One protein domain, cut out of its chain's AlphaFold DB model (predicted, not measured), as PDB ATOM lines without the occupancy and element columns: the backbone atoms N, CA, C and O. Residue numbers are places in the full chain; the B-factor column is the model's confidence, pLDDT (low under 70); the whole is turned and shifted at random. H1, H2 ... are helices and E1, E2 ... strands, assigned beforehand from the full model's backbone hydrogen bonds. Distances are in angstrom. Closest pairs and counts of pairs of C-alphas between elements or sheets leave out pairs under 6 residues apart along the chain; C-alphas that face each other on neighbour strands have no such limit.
ATOM      1  N   VAL A   2     311.872 297.442 251.792       70.50
ATOM      2  CA  VAL A   2     313.326 297.712 251.750       70.50
ATOM      3  C   VAL A   2     314.005 296.358 251.634       70.50
ATOM      4  O   VAL A   2     314.541 296.033 250.588       70.50
ATOM      5  N   VAL A   3     313.813 295.490 252.619       82.44
ATOM      6  CA  VAL A   3     314.238 294.088 252.542       82.44
ATOM      7  C   VAL A   3     313.006 293.189 252.612       82.44
ATOM      8  O   VAL A   3     312.088 293.470 253.384       82.44
ATOM      9  N   ALA A   4     312.988 292.134 251.801       89.81
ATOM     10  CA  ALA A   4     312.116 290.980 251.969       89.81
ATOM     11  C   ALA A   4     313.009 289.745 252.141       89.81
ATOM     12  O   ALA A   4     313.934 289.555 251.355       89.81
ATOM     13  N   THR A   5     312.769 288.949 253.178       93.00
ATOM     14  CA  THR A   5     313.547 287.741 253.484       93.00
ATOM     15  C   THR A   5     312.651 286.512 253.489       93.00
ATOM     16  O   THR A   5     311.445 286.609 253.730       93.00
ATOM     17  N   TYR A   6     313.252 285.354 253.236       95.00
ATOM     18  CA  TYR A   6     312.632 284.045 253.382       95.00
ATOM     19  C   TYR A   6     313.682 283.083 253.943       95.00
ATOM     20  O   TYR A   6     314.782 283.024 253.397       95.00
ATOM     21  N   ASP A   7     313.373 282.402 255.045       93.94
ATOM     22  CA  ASP A   7     314.330 281.554 255.766       93.94
ATOM     23  C   ASP A   7     314.032 280.050 255.635       93.94
ATOM     24  O   ASP A   7     313.003 279.632 255.096       93.94
ATOM     25  N   SER A   8     314.939 279.223 256.165       92.38
ATOM     26  CA  SER A   8     314.813 277.759 256.194       92.38
ATOM     27  C   SER A   8     313.673 277.247 257.079       92.38
ATOM     28  O   SER A   8     313.288 276.087 256.974       92.38
ATOM     29  N   LYS A   9     313.084 278.105 257.925       93.12
ATOM     30  CA  LYS A   9     311.874 277.812 258.708       93.12
ATOM     31  C   LYS A   9     310.602 278.210 257.951       93.12
ATOM     32  O   LYS A   9     309.524 278.250 258.542       93.12
ATOM     33  N   HIS A  10     310.725 278.531 256.661       92.56
ATOM     34  CA  HIS A  10     309.652 278.985 255.782       92.56
ATOM     35  C   HIS A  10     308.969 280.285 256.235       92.56
ATOM     36  O   HIS A  10     307.843 280.584 255.813       92.56
ATOM     37  N   LYS A  11     309.647 281.093 257.060       93.94
ATOM     38  CA  LYS A  11     309.143 282.382 257.538       93.94
ATOM     39  C   LYS A  11     309.585 283.500 256.609       93.94
ATOM     40  O   LYS A  11     310.689 283.508 256.076       93.94
ATOM     41  N   SER A  12     308.681 284.453 256.392       94.06
ATOM     42  CA  SER A  12     308.943 285.642 255.579       94.06
ATOM     43  C   SER A  12     309.118 286.863 256.476       94.06
ATOM     44  O   SER A  12     308.300 287.090 257.364       94.06
ATOM     45  N   GLY A  13     310.155 287.659 256.225       91.19
ATOM     46  CA  GLY A  13     310.393 288.931 256.905       91.19
ATOM     47  C   GLY A  13     310.262 290.106 255.943       91.19
ATOM     48  O   GLY A  13     310.642 290.007 254.778       91.19
ATOM     49  N   PHE A  14     309.738 291.235 256.423       88.94
ATOM     50  CA  PHE A  14     309.601 292.450 255.624       88.94
ATOM     51  C   PHE A  14     310.050 293.678 256.406       88.94
ATOM     52  O   PHE A  14     309.532 293.973 257.480       88.94
ATOM     53  N   VAL A  15     310.961 294.456 255.824       83.69
ATOM     54  CA  VAL A  15     311.383 295.750 256.369       83.69
ATOM     55  C   VAL A  15     310.710 296.857 255.569       83.69
ATOM     56  O   VAL A  15     310.936 297.006 254.366       83.69
ATOM     57  N   SER A  16     309.848 297.648 256.208       83.75
ATOM     58  CA  SER A  16     309.134 298.733 255.527       83.75
ATOM     59  C   SER A  16     310.071 299.866 255.102       83.75
ATOM     60  O   SER A  16     310.884 300.360 255.875       83.75
ATOM     61  N   GLY A  17     309.894 300.345 253.869       82.75
ATOM     62  CA  GLY A  17     310.613 301.509 253.336       82.75
ATOM     63  C   GLY A  17     309.894 302.829 253.446       82.75
ATOM     64  O   GLY A  17     310.402 303.829 252.944       82.75
ATOM     65  N   LYS A  18     308.703 302.848 254.046       85.25
ATOM     66  CA  LYS A  18     307.852 304.041 254.060       85.25
ATOM     67  C   LYS A  18     308.543 305.210 254.764       85.25
ATOM     68  O   LYS A  18     308.652 306.287 254.183       85.25
ATOM     69  N   ALA A  19     309.079 304.972 255.962       86.56
ATOM     70  CA  ALA A  19     309.806 305.985 256.726       86.56
ATOM     71  C   ALA A  19     311.062 306.470 255.984       86.56
ATOM     72  O   ALA A  19     311.334 307.672 255.942       86.56
ATOM     73  N   ILE A  20     311.778 305.548 255.326       85.81
ATOM     74  CA  ILE A  20     312.968 305.883 254.540       85.81
ATOM     75  C   ILE A  20     312.608 306.827 253.391       85.81
ATOM     76  O   ILE A  20     313.194 307.903 253.254       85.81
ATOM     77  N   LYS A  21     311.594 306.454 252.602       84.38
ATOM     78  CA  LYS A  21     311.090 307.265 251.488       84.38
ATOM     79  C   LYS A  21     310.624 308.642 251.958       84.38
ATOM     80  O   LYS A  21     310.994 309.637 251.342       84.38
ATOM     81  N   GLN A  22     309.877 308.715 253.062       88.00
ATOM     82  CA  GLN A  22     309.381 309.986 253.596       88.00
ATOM     83  C   GLN A  22     310.525 310.924 253.995       88.00
ATOM     84  O   GLN A  22     310.540 312.090 253.601       88.00
ATOM     85  N   LYS A  23     311.523 310.426 254.731       89.31
ATOM     86  CA  LYS A  23     312.657 311.251 255.164       89.31
ATOM     87  C   LYS A  23     313.492 311.737 253.977       89.31
ATOM     88  O   LYS A  23     313.840 312.916 253.931       89.31
ATOM     89  N   ARG A  24     313.736 310.886 252.973       87.62
ATOM     90  CA  ARG A  24     314.407 311.293 251.724       87.62
ATOM     91  C   ARG A  24     313.606 312.338 250.940       87.62
ATOM     92  O   ARG A  24     314.190 313.283 250.409       87.62
ATOM     93  N   ALA A  25     312.279 312.211 250.892       88.12
ATOM     94  CA  ALA A  25     311.409 313.213 250.276       88.12
ATOM     95  C   ALA A  25     311.523 314.574 250.986       88.12
ATOM     96  O   ALA A  25     311.675 315.598 250.320       88.12
ATOM     97  N   ASN A  26     311.554 314.577 252.323       91.44
ATOM     98  CA  ASN A  26     311.739 315.790 253.122       91.44
ATOM     99  C   ASN A  26     313.100 316.454 252.847       91.44
ATOM    100  O   ASN A  26     313.153 317.660 252.620       91.44
ATOM    101  N   TYR A  27     314.193 315.681 252.797       91.62
ATOM    102  CA  TYR A  27     315.518 316.211 252.445       91.62
ATOM    103  C   TYR A  27     315.575 316.768 251.019       91.62
ATOM    104  O   TYR A  27     316.179 317.819 250.798       91.62
ATOM    105  N   SER A  28     314.937 316.093 250.060       89.62
ATOM    106  CA  SER A  28     314.841 316.560 248.674       89.62
ATOM    107  C   SER A  28     314.102 317.900 248.583       89.62
ATOM    108  O   SER A  28     314.617 318.853 247.995       89.62
ATOM    109  N   LYS A  29     312.934 318.007 249.238       91.56
ATOM    110  CA  LYS A  29     312.143 319.244 249.319       91.56
ATOM    111  C   LYS A  29     312.945 320.377 249.962       91.56
ATOM    112  O   LYS A  29     313.066 321.443 249.368       91.56
ATOM    113  N   LEU A  30     313.567 320.115 251.112       93.25
ATOM    114  CA  LEU A  30     314.386 321.090 251.829       93.25
ATOM    115  C   LEU A  30     315.555 321.604 250.980       93.25
ATOM    116  O   LEU A  30     315.805 322.806 250.936       93.25
ATOM    117  N   ARG A  31     316.276 320.712 250.286       93.12
ATOM    118  CA  ARG A  31     317.384 321.116 249.408       93.12
ATOM    119  C   ARG A  31     316.895 322.012 248.276       93.12
ATOM    120  O   ARG A  31     317.513 323.047 248.040       93.12
ATOM    121  N   LYS A  32     315.768 321.665 247.650       92.75
ATOM    122  CA  LYS A  32     315.150 322.480 246.600       92.75
ATOM    123  C   LYS A  32     314.770 323.873 247.112       92.75
ATOM    124  O   LYS A  32     315.127 324.866 246.489       92.75
ATOM    125  N   GLU A  33     314.090 323.955 248.255       95.31
ATOM    126  CA  GLU A  33     313.681 325.231 248.857       95.31
ATOM    127  C   GLU A  33     314.880 326.122 249.191       95.31
ATOM    128  O   GLU A  33     314.862 327.315 248.902       95.31
ATOM    129  N   LEU A  34     315.941 325.554 249.771       95.44
ATOM    130  CA  LEU A  34     317.155 326.308 250.081       95.44
ATOM    131  C   LEU A  34     317.878 326.775 248.814       95.44
ATOM    132  O   LEU A  34     318.356 327.905 248.783       95.44
ATOM    133  N   GLN A  35     317.938 325.941 247.773       93.50
ATOM    134  CA  GLN A  35     318.552 326.303 246.492       93.50
ATOM    135  C   GLN A  35     317.808 327.453 245.804       93.50
ATOM    136  O   GLN A  35     318.464 328.357 245.300       93.50
ATOM    137  N   MET A  36     316.472 327.465 245.853       95.94
ATOM    138  CA  MET A  36     315.646 328.523 245.252       95.94
ATOM    139  C   MET A  36     315.760 329.885 245.953       95.94
ATOM    140  O   MET A  36     315.398 330.898 245.367       95.94
ATOM    141  N   ARG A  37     316.229 329.945 247.209       95.31
ATOM    142  CA  ARG A  37     316.326 331.213 247.961       95.31
ATOM    143  C   ARG A  37     317.522 332.077 247.563       95.31
ATOM    144  O   ARG A  37     317.489 333.273 247.797       95.31
ATOM    145  N   HIS A  38     318.603 331.485 247.052       92.88
ATOM    146  CA  HIS A  38     319.829 332.185 246.626       92.88
ATOM    147  C   HIS A  38     320.519 333.108 247.668       92.88
ATOM    148  O   HIS A  38     321.420 333.874 247.320       92.88
ATOM    149  N   THR A  39     320.220 332.987 248.968       97.62
ATOM    150  CA  THR A  39     320.820 333.820 250.036       97.62
ATOM    151  C   THR A  39     322.089 333.208 250.658       97.62
ATOM    152  O   THR A  39     322.231 331.979 250.697       97.62
ATOM    153  N   PRO A  40     322.991 334.007 251.266       97.44
ATOM    154  CA  PRO A  40     324.123 333.480 252.039       97.44
ATOM    155  C   PRO A  40     323.709 332.548 253.191       97.44
ATOM    156  O   PRO A  40     324.373 331.544 253.457       97.44
ATOM    157  N   SER A  41     322.592 332.835 253.869       97.31
ATOM    158  CA  SER A  41     322.048 331.977 254.932       97.31
ATOM    159  C   SER A  41     321.594 330.613 254.401       97.31
ATOM    160  O   SER A  41     321.897 329.590 255.019       97.31
ATOM    161  N   SER A  42     320.953 330.568 253.226       96.44
ATOM    162  CA  SER A  42     320.541 329.310 252.589       96.44
ATOM    163  C   SER A  42     321.738 328.433 252.202       96.44
ATOM    164  O   SER A  42     321.739 327.234 252.490       96.44
ATOM    165  N   ARG A  43     322.811 329.034 251.664       96.25
ATOM    166  CA  ARG A  43     324.073 328.340 251.349       96.25
ATOM    167  C   ARG A  43     324.745 327.774 252.601       96.25
ATOM    168  O   ARG A  43     325.128 326.603 252.613       96.25
ATOM    169  N   ARG A  44     324.818 328.556 253.688       97.06
ATOM    170  CA  ARG A  44     325.323 328.077 254.991       97.06
ATOM    171  C   ARG A  44     324.496 326.905 255.520       97.06
ATOM    172  O   ARG A  44     325.065 325.914 255.978       97.06
ATOM    173  N   ARG A  45     323.165 326.968 255.403       96.12
ATOM    174  CA  ARG A  45     322.275 325.873 255.817       96.12
ATOM    175  C   ARG A  45     322.479 324.608 254.980       96.12
ATOM    176  O   ARG A  45     322.537 323.529 255.562       96.12
ATOM    177  N   LEU A  46     322.633 324.721 253.659       95.19
ATOM    178  CA  LEU A  46     322.958 323.584 252.784       95.19
ATOM    179  C   LEU A  46     324.279 322.918 253.193       95.19
ATOM    180  O   LEU A  46     324.321 321.696 253.339       95.19
ATOM    181  N   LYS A  47     325.324 323.711 253.469       95.31
ATOM    182  CA  LYS A  47     326.611 323.203 253.975       95.31
ATOM    183  C   LYS A  47     326.454 322.494 255.326       95.31
ATOM    184  O   LYS A  47     326.996 321.408 255.509       95.31
ATOM    185  N   ALA A  48     325.671 323.062 256.244       95.12
ATOM    186  CA  ALA A  48     325.412 322.475 257.562       95.12
ATOM    187  C   ALA A  48     324.614 321.158 257.501       95.12
ATOM    188  O   ALA A  48     324.832 320.258 258.321       95.12
ATOM    189  N   ILE A  49     323.689 321.028 256.538       93.81
ATOM    190  CA  ILE A  49     323.007 319.762 256.237       93.81
ATOM    191  C   ILE A  49     324.026 318.742 255.723       93.81
ATOM    192  O   ILE A  49     324.067 317.620 256.231       93.81
ATOM    193  N   GLY A  50     324.859 319.136 254.756       90.38
ATOM    194  CA  GLY A  50     325.959 318.331 254.231       90.38
ATOM    195  C   GLY A  50     325.552 316.882 253.945       90.38
ATOM    196  O   GLY A  50     324.556 316.617 253.277       90.38
ATOM    197  N   GLN A  51     326.312 315.941 254.510       89.19
ATOM    198  CA  GLN A  51     326.141 314.495 254.319       89.19
ATOM    199  C   GLN A  51     325.248 313.823 255.383       89.19
ATOM    200  O   GLN A  51     325.298 312.604 255.541       89.19
ATOM    201  N   ARG A  52     324.437 314.580 256.145       92.50
ATOM    202  CA  ARG A  52     323.601 314.020 257.232       92.50
ATOM    203  C   ARG A  52     322.662 312.915 256.754       92.50
ATOM    204  O   ARG A  52     322.533 311.899 257.426       92.50
ATOM    205  N   GLU A  53     322.023 313.102 255.602       89.75
ATOM    206  CA  GLU A  53     321.137 312.088 255.026       89.75
ATOM    207  C   GLU A  53     321.897 310.813 254.653       89.75
ATOM    208  O   GLU A  53     321.424 309.721 254.950       89.75
ATOM    209  N   ASN A  54     323.091 310.948 254.067       87.12
ATOM    210  CA  ASN A  54     323.919 309.808 253.682       87.12
ATOM    211  C   ASN A  54     324.420 309.035 254.905       87.12
ATOM    212  O   ASN A  54     324.295 307.815 254.928       87.12
ATOM    213  N   ARG A  55     324.884 309.726 255.955       92.31
ATOM    214  CA  ARG A  55     325.268 309.085 257.224       92.31
ATOM    215  C   ARG A  55     324.101 308.346 257.873       92.31
ATOM    216  O   ARG A  55     324.259 307.216 258.309       92.31
ATOM    217  N   TRP A  56     322.916 308.954 257.885       91.62
ATOM    218  CA  TRP A  56     321.715 308.297 258.402       91.62
ATOM    219  C   TRP A  56     321.313 307.065 257.571       91.62
ATOM    220  O   TRP A  56     320.928 306.046 258.135       91.62
ATOM    221  N   MET A  57     321.434 307.115 256.242       88.38
ATOM    222  CA  MET A  57     321.192 305.939 255.397       88.38
ATOM    223  C   MET A  57     322.227 304.830 255.623       88.38
ATOM    224  O   MET A  57     321.864 303.657 255.645       88.38
ATOM    225  N   GLN A  58     323.500 305.189 255.808       90.88
ATOM    226  CA  GLN A  58     324.560 304.236 256.146       90.88
ATOM    227  C   GLN A  58     324.301 303.568 257.497       90.88
ATOM    228  O   GLN A  58     324.477 302.357 257.609       90.88
ATOM    229  N   ASP A  59     323.855 304.332 258.495       93.25
ATOM    230  CA  ASP A  59     323.462 303.824 259.811       93.25
ATOM    231  C   ASP A  59     322.302 302.820 259.707       93.25
ATOM    232  O   ASP A  59     322.418 301.701 260.200       93.25
ATOM    233  N   ILE A  60     321.249 303.130 258.939       90.12
ATOM    234  CA  ILE A  60     320.176 302.159 258.657       90.12
ATOM    235  C   ILE A  60     320.740 300.874 258.047       90.12
ATOM    236  O   ILE A  60     320.417 299.781 258.507       90.12
ATOM    237  N   ASN A  61     321.595 300.979 257.028       91.25
ATOM    238  CA  ASN A  61     322.183 299.797 256.407       91.25
ATOM    239  C   ASN A  61     323.070 299.017 257.399       91.25
ATOM    240  O   ASN A  61     323.103 297.786 257.343       91.25
ATOM    241  N   HIS A  62     323.759 299.684 258.336       94.31
ATOM    242  CA  HIS A  62     324.467 299.005 259.425       94.31
ATOM    243  C   HIS A  62     323.493 298.260 260.342       94.31
ATOM    244  O   HIS A  62     323.741 297.094 260.638       94.31
ATOM    245  N   GLN A  63     322.404 298.887 260.775       93.69
ATOM    246  CA  GLN A  63     321.428 298.252 261.662       93.69
ATOM    247  C   GLN A  63     320.780 297.036 260.996       93.69
ATOM    248  O   GLN A  63     320.754 295.959 261.583       93.69
ATOM    249  N   VAL A  64     320.353 297.171 259.737       91.50
ATOM    250  CA  VAL A  64     319.736 296.078 258.972       91.50
ATOM    251  C   VAL A  64     320.712 294.920 258.768       91.50
ATOM    252  O   VAL A  64     320.378 293.786 259.094       91.50
ATOM    253  N   SER A  65     321.929 295.182 258.276       94.25
ATOM    254  CA  SER A  65     322.940 294.125 258.081       94.25
ATOM    255  C   SER A  65     323.336 293.440 259.389       94.25
ATOM    256  O   SER A  65     323.526 292.230 259.402       94.25
ATOM    257  N   LYS A  66     323.438 294.196 260.493       96.00
ATOM    258  CA  LYS A  66     323.731 293.640 261.821       96.00
ATOM    259  C   LYS A  66     322.603 292.713 262.276       96.00
ATOM    260  O   LYS A  66     322.864 291.555 262.563       96.00
ATOM    261  N   ALA A  67     321.361 293.197 262.239       94.06
ATOM    262  CA  ALA A  67     320.192 292.421 262.634       94.06
ATOM    263  C   ALA A  67     320.020 291.149 261.788       94.06
ATOM    264  O   ALA A  67     319.683 290.104 262.326       94.06
ATOM    265  N   LEU A  68     320.272 291.205 260.474       93.19
ATOM    266  CA  LEU A  68     320.223 290.015 259.617       93.19
ATOM    267  C   LEU A  68     321.220 288.947 260.070       93.19
ATOM    268  O   LEU A  68     320.861 287.779 260.140       93.19
ATOM    269  N   VAL A  69     322.451 289.343 260.383       96.06
ATOM    270  CA  VAL A  69     323.504 288.409 260.783       96.06
ATOM    271  C   VAL A  69     323.282 287.871 262.198       96.06
ATOM    272  O   VAL A  69     323.458 286.679 262.408       96.06
ATOM    273  N   GLU A  70     322.865 288.714 263.146       95.12
ATOM    274  CA  GLU A  70     322.640 288.318 264.547       95.12
ATOM    275  C   GLU A  70     321.395 287.441 264.731       95.12
ATOM    276  O   GLU A  70     321.382 286.561 265.586       95.12
ATOM    277  N   ASN A  71     320.358 287.644 263.915       93.50
ATOM    278  CA  ASN A  71     319.114 286.872 264.006       93.50
ATOM    279  C   ASN A  71     319.187 285.498 263.321       93.50
ATOM    280  O   ASN A  71     318.194 284.771 263.315       93.50
ATOM    281  N   ASN A  72     320.322 285.147 262.717       93.75
ATOM    282  CA  ASN A  72     320.517 283.873 262.039       93.75
ATOM    283  C   ASN A  72     321.694 283.111 262.662       93.75
ATOM    284  O   ASN A  72     322.655 283.731 263.123       93.75
ATOM    285  N   PRO A  73     321.636 281.768 262.703       94.94
ATOM    286  CA  PRO A  73     322.706 280.968 263.280       94.94
ATOM    287  C   PRO A  73     324.001 281.099 262.472       94.94
ATOM    288  O   PRO A  73     324.004 281.485 261.299       94.94
ATOM    289  N   LYS A  74     325.113 280.715 263.099       95.00
ATOM    290  CA  LYS A  74     326.399 280.538 262.416       95.00
ATOM    291  C   LYS A  74     326.248 279.595 261.220       95.00
ATOM    292  O   LYS A  74     325.376 278.729 261.222       95.00
ATOM    293  N   ASN A  88     318.775 300.335 234.424       43.16
ATOM    294  CA  ASN A  88     317.575 300.460 233.588       43.16
ATOM    295  C   ASN A  88     316.260 300.629 234.389       43.16
ATOM    296  O   ASN A  88     315.268 301.134 233.859       43.16
ATOM    297  N   VAL A  89     316.204 300.249 235.677       48.34
ATOM    298  CA  VAL A  89     315.012 300.508 236.523       48.34
ATOM    299  C   VAL A  89     314.968 301.971 236.973       48.34
ATOM    300  O   VAL A  89     313.887 302.561 237.043       48.34
ATOM    301  N   THR A  90     316.131 302.589 237.200       43.56
ATOM    302  CA  THR A  90     316.273 304.028 237.484       43.56
ATOM    303  C   THR A  90     315.745 304.908 236.348       43.56
ATOM    304  O   THR A  90     315.198 305.982 236.609       43.56
ATOM    305  N   GLU A  91     315.882 304.464 235.099       43.03
ATOM    306  CA  GLU A  91     315.531 305.241 233.902       43.03
ATOM    307  C   GLU A  91     314.022 305.332 233.656       43.03
ATOM    308  O   GLU A  91     313.538 306.367 233.202       43.03
ATOM    309  N   ARG A  92     313.250 304.312 234.059       48.81
ATOM    310  CA  ARG A  92     311.779 304.286 233.922       48.81
ATOM    311  C   ARG A  92     311.038 305.164 234.933       48.81
ATOM    312  O   ARG A  92     309.836 305.391 234.793       48.81
ATOM    313  N   VAL A  93     311.723 305.652 235.967       51.16
ATOM    314  CA  VAL A  93     311.152 306.609 236.922       51.16
ATOM    315  C   VAL A  93     311.337 308.013 236.358       51.16
ATOM    316  O   VAL A  93     312.468 308.424 236.081       51.16
ATOM    317  N   LYS A  94     310.232 308.769 236.228       55.00
ATOM    318  CA  LYS A  94     310.267 310.196 235.861       55.00
ATOM    319  C   LYS A  94     311.335 310.906 236.696       55.00
ATOM    320  O   LYS A  94     311.376 310.738 237.916       55.00
ATOM    321  N   THR A  95     312.153 311.741 236.059       58.12
ATOM    322  CA  THR A  95     313.326 312.411 236.654       58.12
ATOM    323  C   THR A  95     313.030 313.056 238.016       58.12
ATOM    324  O   THR A  95     313.841 312.961 238.933       58.12
ATOM    325  N   LYS A  96     311.821 313.614 238.203       57.12
ATOM    326  CA  LYS A  96     311.357 314.230 239.463       57.12
ATOM    327  C   LYS A  96     311.244 313.269 240.665       57.12
ATOM    328  O   LYS A  96     311.349 313.732 241.794       57.12
ATOM    329  N   GLY A  97     311.034 311.964 240.463       57.78
ATOM    330  CA  GLY A  97     310.844 310.972 241.540       57.78
ATOM    331  C   GLY A  97     312.045 310.049 241.782       57.78
ATOM    332  O   GLY A  97     312.115 309.379 242.812       57.78
ATOM    333  N   ARG A  98     313.014 310.040 240.858       61.34
ATOM    334  CA  ARG A  98     314.141 309.093 240.840       61.34
ATOM    335  C   ARG A  98     314.961 309.115 242.131       61.34
ATOM    336  O   ARG A  98     315.319 308.061 242.647       61.34
ATOM    337  N   TYR A  99     315.188 310.302 242.696       66.81
ATOM    338  CA  TYR A  99     315.922 310.449 243.953       66.81
ATOM    339  C   TYR A  99     315.232 309.728 245.113       66.81
ATOM    340  O   TYR A  99     315.877 309.004 245.850       66.81
ATOM    341  N   VAL A 100     313.920 309.865 245.287       61.62
ATOM    342  CA  VAL A 100     313.222 309.243 246.428       61.62
ATOM    343  C   VAL A 100     313.029 307.740 246.208       61.62
ATOM    344  O   VAL A 100     313.044 306.967 247.163       61.62
ATOM    345  N   SER A 101     312.868 307.319 244.953       58.06
ATOM    346  CA  SER A 101     312.552 305.933 244.610       58.06
ATOM    347  C   SER A 101     313.768 305.013 244.486       58.06
ATOM    348  O   SER A 101     313.597 303.815 244.686       58.06
ATOM    349  N   VAL A 102     314.957 305.530 244.142       60.78
ATOM    350  CA  VAL A 102     316.087 304.682 243.696       60.78
ATOM    351  C   VAL A 102     317.448 305.060 244.292       60.78
ATOM    352  O   VAL A 102     318.453 304.436 243.988       60.78
ATOM    353  N   SER A 103     317.518 306.057 245.175       54.47
ATOM    354  CA  SER A 103     318.784 306.473 245.813       54.47
ATOM    355  C   SER A 103     319.210 305.604 247.002       54.47
ATOM    356  O   SER A 103     320.134 305.958 247.742       54.47
ATOM    357  N   TRP A 104     318.518 304.497 247.256       65.12
ATOM    358  CA  TRP A 104     318.955 303.561 248.279       65.12
ATOM    359  C   TRP A 104     320.146 302.763 247.745       65.12
ATOM    360  O   TRP A 104     320.055 302.117 246.704       65.12
ATOM    361  N   SER A 105     321.280 302.849 248.442       69.31
ATOM    362  CA  SER A 105     322.479 302.107 248.070       69.31
ATOM    363  C   SER A 105     322.336 300.652 248.516       69.31
ATOM    364  O   SER A 105     322.728 300.296 249.627       69.31
ATOM    365  N   PHE A 106     321.736 299.829 247.654       76.62
ATOM    366  CA  PHE A 106     321.741 298.369 247.796       76.62
ATOM    367  C   PHE A 106     323.168 297.840 247.925       76.62
ATOM    368  O   PHE A 106     323.434 297.008 248.782       76.62
ATOM    369  N   TYR A 107     324.091 298.422 247.156       82.88
ATOM    370  CA  TYR A 107     325.512 298.113 247.227       82.88
ATOM    371  C   TYR A 107     326.093 298.336 248.631       82.88
ATOM    372  O   TYR A 107     326.801 297.489 249.154       82.88
ATOM    373  N   ASP A 108     325.759 299.446 249.294       87.56
ATOM    374  CA  ASP A 108     326.242 299.710 250.656       87.56
ATOM    375  C   ASP A 108     325.694 298.700 251.679       87.56
ATOM    376  O   ASP A 108     326.422 298.292 252.584       87.56
ATOM    377  N   LEU A 109     324.434 298.267 251.538       88.81
ATOM    378  CA  LEU A 109     323.879 297.201 252.376       88.81
ATOM    379  C   LEU A 109     324.564 295.854 252.097       88.81
ATOM    380  O   LEU A 109     324.905 295.153 253.044       88.81
ATOM    381  N   GLU A 110     324.778 295.520 250.825       90.56
ATOM    382  CA  GLU A 110     325.474 294.311 250.374       90.56
ATOM    383  C   GLU A 110     326.880 294.235 250.976       90.56
ATOM    384  O   GLU A 110     327.188 293.277 251.680       90.56
ATOM    385  N   GLN A 111     327.699 295.278 250.805       92.62
ATOM    386  CA  GLN A 111     329.054 295.327 251.364       92.62
ATOM    387  C   GLN A 111     329.048 295.157 252.886       92.62
ATOM    388  O   GLN A 111     329.862 294.421 253.446       92.62
ATOM    389  N   LYS A 112     328.091 295.800 253.566       95.31
ATOM    390  CA  LYS A 112     327.932 295.663 255.014       95.31
ATOM    391  C   LYS A 112     327.521 294.263 255.446       95.31
ATOM    392  O   LYS A 112     328.000 293.788 256.471       95.31
ATOM    393  N   LEU A 113     326.633 293.621 254.695       95.50
ATOM    394  CA  LEU A 113     326.212 292.256 254.970       95.50
ATOM    395  C   LEU A 113     327.367 291.276 254.746       95.50
ATOM    396  O   LEU A 113     327.585 290.434 255.605       95.50
ATOM    397  N   ILE A 114     328.152 291.439 253.676       95.62
ATOM    398  CA  ILE A 114     329.312 290.588 253.364       95.62
ATOM    399  C   ILE A 114     330.307 290.560 254.527       95.62
ATOM    400  O   ILE A 114     330.621 289.483 255.038       95.62
ATOM    401  N   TYR A 115     330.794 291.722 254.983       97.50
ATOM    402  CA  TYR A 115     331.822 291.709 256.029       97.50
ATOM    403  C   TYR A 115     331.272 291.228 257.378       97.50
ATOM    404  O   TYR A 115     331.974 290.518 258.094       97.50
ATOM    405  N   LYS A 116     330.021 291.562 257.725       98.19
ATOM    406  CA  LYS A 116     329.414 291.123 258.994       98.19
ATOM    407  C   LYS A 116     329.081 289.643 259.000       98.19
ATOM    408  O   LYS A 116     329.289 288.988 260.013       98.19
ATOM    409  N   ALA A 117     328.594 289.114 257.879       97.62
ATOM    410  CA  ALA A 117     328.360 287.688 257.725       97.62
ATOM    411  C   ALA A 117     329.671 286.928 257.946       97.62
ATOM    412  O   ALA A 117     329.712 286.048 258.801       97.62
ATOM    413  N   LYS A 118     330.765 287.364 257.304       97.31
ATOM    414  CA  LYS A 118     332.097 286.782 257.511       97.31
ATOM    415  C   LYS A 118     332.532 286.822 258.982       97.31
ATOM    416  O   LYS A 118     333.030 285.824 259.493       97.31
ATOM    417  N   GLN A 119     332.312 287.941 259.678       97.44
ATOM    418  CA  GLN A 119     332.608 288.064 261.114       97.44
ATOM    419  C   GLN A 119     331.802 287.087 261.987       97.44
ATOM    420  O   GLN A 119     332.299 286.662 263.025       97.44
TER     421      GLN A 119
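This is residues 2 to 74 and 88 to 119 of the 183 residues of the protein "Transposase, IS605 OrfB family" of Catenibacterium mitsuokai (strain DSM 15897 / JCM 10609 / CIP 106738 / RCA14-39) (UniProt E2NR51). A long, slender hairpin of helices: H1 runs out along one arm, H2 and then H3 return along the other, and the small two-strand hairpin E1 and E2 extends the H1 arm beyond its first residue. H6 packs aslant on H3 and H5 packs on H1, with H4 at the margin near H5; residues 36 to 41, at the turn, stick out. The printed part has 105 residues, with E1, E2 and H1 to H6 in that order, an antiparallel sheet E1 - E2, and the class mostly helix. It is loose, with a radius of gyration of the C-alphas of 17.3 A and spans of 56 by 31 by 22 A.

E1 is residues 3 to 6, from C-alpha 3 at (314.238, 294.088, 252.542), and E2 residues 12 to 15. H1, residues 18 to 37, is 29.1 A long; H2 is residues 40 to 49; H3, residues 52 to 70, is 26.7 A long. H4 is residues 88 to 91, H5 residues 98 to 102, and H6, residues 106 to 119, is 20.0 A long, ending at (332.608, 288.064, 261.114).

E1 and E2 form an antiparallel hairpin, with N 5 and O 13 2.9 A apart, within hydrogen-bond range. H1 touches H2 with residues 31 to 35 alone, a helical hairpin at a shallow tilt of 23 degrees, opposite ways; the closest C-alphas, of Leu 34 and Ser 42, are 5.2 A apart. H2 and H3 meet only through their link. H1 and H3 are close but not clearly touching, with C-alphas of Tyr 27 and Glu 53 closest at 7.4 A. H1 touches H5 with residues 21 to 28 alone, closest at the C-alphas of Arg 24 and Val 100, 5.8 A. H4 and H5 are close but not clearly touching, closest at the C-alphas of Thr 90 and Val 102, 6.2 A. H3 touches H6 at a steep tilt of 41 degrees, the same way; the C-alphas of Ser 65 and Leu 113 are closest, 4.9 A. Every O i to N i+4 pair is within hydrogen-bond range in H1, H2, H3, H5 and H6; H4 is too short for one.

The two C-alphas farthest apart, of Lys 9 and Pro 40, are 57.4 A apart. Residues 75 to 87 are not printed, and C-alphas 74 and 88 are 36.1 A apart across this cut. Of the links printed whole, H4 to H5 is short and the others are tight. Mean pLDDT of the printed part is 85.7, and residues 88 to 105 are under 70.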